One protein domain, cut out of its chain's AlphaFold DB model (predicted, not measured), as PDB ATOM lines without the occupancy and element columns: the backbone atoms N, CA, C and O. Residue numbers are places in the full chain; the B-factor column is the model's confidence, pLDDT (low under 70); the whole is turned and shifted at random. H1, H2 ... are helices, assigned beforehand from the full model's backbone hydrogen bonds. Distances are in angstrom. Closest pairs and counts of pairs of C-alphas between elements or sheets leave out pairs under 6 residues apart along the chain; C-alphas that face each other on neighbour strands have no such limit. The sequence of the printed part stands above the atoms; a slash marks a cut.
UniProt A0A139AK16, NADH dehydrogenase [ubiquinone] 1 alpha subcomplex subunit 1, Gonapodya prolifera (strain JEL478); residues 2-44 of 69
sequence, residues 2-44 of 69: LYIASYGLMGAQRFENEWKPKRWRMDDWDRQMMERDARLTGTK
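What this domain is: This is residues 2 to 44 of the 69 residues of the protein "NADH dehydrogenase [ubiquinone] 1 alpha subcomplex subunit 1" of Gonapodya prolifera (strain JEL478) (UniProt A0A139AK16). Two separate helices, H1 and H2, are joined by a long loop in a flat, loose outline; H1 runs mostly along the longest axis and H2 is set across the other end. The printed part has 43 residues with two named helices, H1 then H2, and no named strand; the class is all helix. It is loose, with a radius of gyration of the C-alphas of 12.9 A, and spans 36 by 22 by 9 A.

How they stand to each other: Start with H1, residues 2 to 16, and go on to H2, residues 28 to 41: they are apart, with no C-alpha of the one within 8 A of the other. In both, every O i to N i+4 pair is within hydrogen-bond range. Residues 2 to 9 of H1 stand free.

Where its parts are: Find C-alpha 2 at (1.530, 12.908, 65.308); H1 runs 21.2 A from there to C-alpha 16. H2 runs 20.2 A to C-alpha 41 at (-7.994, 24.052, 32.126).

The domain as a whole: The C-alphas farthest apart, those of Leu 2 and Leu 40, are 38.7 A apart. The link from H1 to H2, 11 residues, is long. The printed part has no cut, and no printed residue is under 70 in pLDDT.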
ATOM      1  N   LEU A   2       1.311  13.290  66.725       79.81
ATOM      2  CA  LEU A   2       1.530  12.908  65.308       79.81
ATOM      3  C   LEU A   2       0.253  12.843  64.443       79.81
ATOM      4  O   LEU A   2       0.301  13.137  63.249       79.81
ATOM      5  N   TYR A   3      -0.895  12.509  65.040       80.06
ATOM      6  CA  TYR A   3      -2.176  12.445  64.329       80.06
ATOM      7  C   TYR A   3      -2.633  13.816  63.816       80.06
ATOM      8  O   TYR A   3      -2.955  13.944  62.641       80.06
ATOM      9  N   ILE A   4      -2.590  14.854  64.655       86.38
ATOM     10  CA  ILE A   4      -3.003  16.220  64.284       86.38
ATOM     11  C   ILE A   4      -2.126  16.753  63.146       86.38
ATOM     12  O   ILE A   4      -2.642  17.288  62.169       86.38
ATOM     13  N   ALA A   5      -0.811  16.533  63.230       89.44
ATOM     14  CA  ALA A   5       0.120  16.902  62.167       89.44
ATOM     15  C   ALA A   5      -0.172  16.151  60.854       89.44
ATOM     16  O   ALA A   5      -0.167  16.757  59.785       89.44
ATOM     17  N   SER A   6      -0.492  14.855  60.927       86.62
ATOM     18  CA  SER A   6      -0.827  14.044  59.747       86.62
ATOM     19  C   SER A   6      -2.132  14.489  59.083       86.62
ATOM     20  O   SER A   6      -2.180  14.631  57.861       86.62
ATOM     21  N   TYR A   7      -3.177  14.764  59.870       89.31
ATOM     22  CA  TYR A   7      -4.441  15.302  59.356       89.31
ATOM     23  C   TYR A   7      -4.270  16.707  58.770       89.31
ATOM     24  O   TYR A   7      -4.811  16.986  57.701       89.31
ATOM     25  N   GLY A   8      -3.472  17.565  59.414       91.00
ATOM     26  CA  GLY A   8      -3.137  18.893  58.900       91.00
ATOM     27  C   GLY A   8      -2.414  18.825  57.553       91.00
ATOM     28  O   GLY A   8      -2.815  19.492  56.601       91.00
ATOM     29  N   LEU A   9      -1.408  17.950  57.434       90.50
ATOM     30  CA  LEU A   9      -0.679  17.736  56.183       90.50
ATOM     31  C   LEU A   9      -1.597  17.204  55.074       90.50
ATOM     32  O   LEU A   9      -1.532  17.672  53.940       90.50
ATOM     33  N   MET A  10      -2.471  16.248  55.394       87.88
ATOM     34  CA  MET A  10      -3.425  15.691  54.434       87.88
ATOM     35  C   MET A  10      -4.422  16.748  53.940       87.88
ATOM     36  O   MET A  10      -4.708  16.810  52.742       87.88
ATOM     37  N   GLY A  11      -4.924  17.594  54.845       90.69
ATOM     38  CA  GLY A  11      -5.816  18.704  54.514       90.69
ATOM     39  C   GLY A  11      -5.150  19.717  53.586       90.69
ATOM     40  O   GLY A  11      -5.697  20.025  52.528       90.69
ATOM     41  N   ALA A  12      -3.932  20.150  53.922       90.75
ATOM     42  CA  ALA A  12      -3.150  21.060  53.087       90.75
ATOM     43  C   ALA A  12      -2.872  20.466  51.693       90.75
ATOM     44  O   ALA A  12      -3.115  21.114  50.677       90.75
ATOM     45  N   GLN A  13      -2.459  19.196  51.623       90.31
ATOM     46  CA  GLN A  13      -2.199  18.515  50.351       90.31
ATOM     47  C   GLN A  13      -3.443  18.392  49.470       90.31
ATOM     48  O   GLN A  13      -3.332  18.480  48.247       90.31
ATOM     49  N   ARG A  14      -4.624  18.160  50.052       90.00
ATOM     50  CA  ARG A  14      -5.877  18.151  49.284       90.00
ATOM     51  C   ARG A  14      -6.242  19.544  48.801       90.00
ATOM     52  O   ARG A  14      -6.621  19.677  47.643       90.00
ATOM     53  N   PHE A  15      -6.088  20.560  49.644       90.75
ATOM     54  CA  PHE A  15      -6.367  21.942  49.267       90.75
ATOM     55  C   PHE A  15      -5.515  22.384  48.066       90.75
ATOM     56  O   PHE A  15      -6.048  22.877  47.075       90.75
ATOM     57  N   GLU A  16      -4.213  22.094  48.085       89.00
ATOM     58  CA  GLU A  16      -3.300  22.401  46.971       89.00
ATOM     59  C   GLU A  16      -3.588  21.631  45.674       89.00
ATOM     60  O   GLU A  16      -3.136  22.031  44.600       89.00
ATOM     61  N   ASN A  17      -4.269  20.488  45.765       91.38
ATOM     62  CA  ASN A  17      -4.578  19.633  44.624       91.38
ATOM     63  C   ASN A  17      -6.054  19.718  44.216       91.38
ATOM     64  O   ASN A  17      -6.570  18.763  43.642       91.38
ATOM     65  N   GLU A  18      -6.734  20.835  44.497       91.06
ATOM     66  CA  GLU A  18      -8.142  21.043  44.112       91.06
ATOM     67  C   GLU A  18      -9.047  19.918  44.642       91.06
ATOM     68  O   GLU A  18      -9.895  19.377  43.935       91.06
ATOM     69  N   TRP A  19      -8.811  19.507  45.892       89.19
ATOM     70  CA  TRP A  19      -9.482  18.397  46.579       89.19
ATOM     71  C   TRP A  19      -9.240  17.005  45.990       89.19
ATOM     72  O   TRP A  19      -9.785  16.018  46.490       89.19
ATOM     73  N   LYS A  20      -8.364  16.886  44.992       89.62
ATOM     74  CA  LYS A  20      -7.963  15.603  44.413       89.62
ATOM     75  C   LYS A  20      -6.822  14.978  45.220       89.62
ATOM     76  O   LYS A  20      -6.005  15.685  45.819       89.62
ATOM     77  N   PRO A  21      -6.744  13.638  45.271       88.94
ATOM     78  CA  PRO A  21      -5.626  12.964  45.911       88.94
ATOM     79  C   PRO A  21      -4.313  13.283  45.189       88.94
ATOM     80  O   PRO A  21      -4.260  13.433  43.966       88.94
ATOM     81  N   LYS A  22      -3.223  13.352  45.956       89.12
ATOM     82  CA  LYS A  22      -1.877  13.501  45.402       89.12
ATOM     83  C   LYS A  22      -1.524  12.273  44.552       89.12
ATOM     84  O   LYS A  22      -1.694  11.141  45.002       89.12
ATOM     85  N   ARG A  23      -0.991  12.505  43.347       89.25
ATOM     86  CA  ARG A  23      -0.410  11.457  42.493       89.25
ATOM     87  C   ARG A  23       0.981  11.060  42.987       89.25
ATOM     88  O   ARG A  23       1.787  11.914  43.364       89.25
ATOM     89  N   TRP A  24       1.257   9.765  42.942       91.00
ATOM     90  CA  TRP A  24       2.532   9.162  43.319       91.00
ATOM     91  C   TRP A  24       3.114   8.427  42.116       91.00
ATOM     92  O   TRP A  24       2.351   7.974  41.271       91.00
ATOM     93  N   ARG A  25       4.446   8.280  42.071       93.62
ATOM     94  CA  ARG A  25       5.158   7.522  41.024       93.62
ATOM     95  C   ARG A  25       4.844   7.996  39.593       93.62
ATOM     96  O   ARG A  25       4.619   7.175  38.719       93.62
ATOM     97  N   MET A  26       4.830   9.313  39.386       93.62
ATOM     98  CA  MET A  26       4.614   9.901  38.061       93.62
ATOM     99  C   MET A  26       5.853   9.709  37.191       93.62
ATOM    100  O   MET A  26       6.959  10.060  37.619       93.62
ATOM    101  N   ASP A  27       5.650   9.177  35.994       95.81
ATOM    102  CA  ASP A  27       6.680   9.059  34.968       95.81
ATOM    103  C   ASP A  27       6.790  10.345  34.121       95.81
ATOM    104  O   ASP A  27       6.197  11.388  34.423       95.81
ATOM    105  N   ASP A  28       7.639  10.334  33.092       95.56
ATOM    106  CA  ASP A  28       7.835  11.507  32.229       95.56
ATOM    107  C   ASP A  28       6.589  11.817  31.392       95.56
ATOM    108  O   ASP A  28       6.299  12.987  31.129       95.56
ATOM    109  N   TRP A  29       5.820  10.789  31.029       94.88
ATOM    110  CA  TRP A  29       4.563  10.939  30.305       94.88
ATOM    111  C   TRP A  29       3.506  11.629  31.171       94.88
ATOM    112  O   TRP A  29       2.907  12.617  30.749       94.88
ATOM    113  N   ASP A  30       3.330  11.179  32.410       94.31
ATOM    114  CA  ASP A  30       2.414  11.755  33.390       94.31
ATOM    115  C   ASP A  30       2.706  13.235  33.626       94.31
ATOM    116  O   ASP A  30       1.785  14.050  33.723       94.31
ATOM    117  N   ARG A  31       3.991  13.606  33.701       92.81
ATOM    118  CA  ARG A  31       4.394  15.010  33.858       92.81
ATOM    119  C   ARG A  31       4.014  15.841  32.632       92.81
ATOM    120  O   ARG A  31       3.450  16.921  32.801       92.81
ATOM    121  N   GLN A  32       4.243  15.327  31.423       93.75
ATOM    122  CA  GLN A  32       3.844  16.000  30.182       93.75
ATOM    123  C   GLN A  32       2.319  16.121  30.052       93.75
ATOM    124  O   GLN A  32       1.808  17.172  29.660       93.75
ATOM    125  N   MET A  33       1.571  15.082  30.429       94.38
ATOM    126  CA  MET A  33       0.107  15.112  30.425       94.38
ATOM    127  C   MET A  33      -0.444  16.098  31.452       94.38
ATOM    128  O   MET A  33      -1.389  16.820  31.156       94.38
ATOM    129  N   MET A  34       0.173  16.210  32.629       92.94
ATOM    130  CA  MET A  34      -0.209  17.230  33.605       92.94
ATOM    131  C   MET A  34       0.036  18.656  33.102       92.94
ATOM    132  O   MET A  34      -0.786  19.533  33.351       92.94
ATOM    133  N   GLU A  35       1.136  18.906  32.389       93.06
ATOM    134  CA  GLU A  35       1.386  20.214  31.773       93.06
ATOM    135  C   GLU A  35       0.390  20.501  30.640       93.06
ATOM    136  O   GLU A  35      -0.091  21.626  30.500       93.06
ATOM    137  N   ARG A  36       0.023  19.484  29.852       93.19
ATOM    138  CA  ARG A  36      -1.060  19.584  28.866       93.19
ATOM    139  C   ARG A  36      -2.393  19.934  29.528       93.19
ATOM    140  O   ARG A  36      -3.046  20.866  29.070       93.19
ATOM    141  N   ASP A  37      -2.788  19.223  30.579       93.75
ATOM    142  CA  ASP A  37      -4.060  19.454  31.270       93.75
ATOM    143  C   ASP A  37      -4.095  20.856  31.893       93.75
ATOM    144  O   ASP A  37      -5.082  21.569  31.733       93.75
ATOM    145  N   ALA A  38      -2.985  21.310  32.483       92.56
ATOM    146  CA  ALA A  38      -2.863  22.675  32.994       92.56
ATOM    147  C   ALA A  38      -3.022  23.738  31.893       92.56
ATOM    148  O   ALA A  38      -3.588  24.800  32.141       92.56
ATOM    149  N   ARG A  39      -2.572  23.458  30.662       92.38
ATOM    150  CA  ARG A  39      -2.802  24.334  29.499       92.38
ATOM    151  C   ARG A  39      -4.242  24.300  28.989       92.38
ATOM    152  O   ARG A  39      -4.676  25.284  28.395       92.38
ATOM    153  N   LEU A  40      -4.963  23.197  29.182       92.38
ATOM    154  CA  LEU A  40      -6.365  23.068  28.781       92.38
ATOM    155  C   LEU A  40      -7.307  23.746  29.777       92.38
ATOM    156  O   LEU A  40      -8.234  24.432  29.359       92.38
ATOM    157  N   THR A  41      -7.074  23.574  31.080       91.38
ATOM    158  CA  THR A  41      -7.994  24.052  32.126       91.38
ATOM    159  C   THR A  41      -7.546  25.339  32.806       91.38
ATOM    160  O   THR A  41      -8.347  25.982  33.478       91.38
ATOM    161  N   GLY A  42      -6.269  25.711  32.692       88.94
ATOM    162  CA  GLY A  42      -5.682  26.847  33.410       88.94
ATOM    163  C   GLY A  42      -5.472  26.604  34.910       88.94
ATOM    164  O   GLY A  42      -5.021  27.505  35.615       88.94
ATOM    165  N   THR A  43      -5.774  25.405  35.413       90.19
ATOM    166  CA  THR A  43      -5.611  25.038  36.827       90.19
ATOM    167  C   THR A  43      -4.617  23.891  36.986       90.19
ATOM    168  O   THR A  43      -4.345  23.142  36.049       90.19
ATOM    169  N   LYS A  44      -4.038  23.731  38.181       86.56
ATOM    170  CA  LYS A  44      -2.969  22.747  38.426       86.56
ATOM    171  C   LYS A  44      -3.470  21.307  38.293       86.56
ATOM    172  O   LYS A  44      -2.683  20.413  37.979       86.56
TER     173      LYS A  44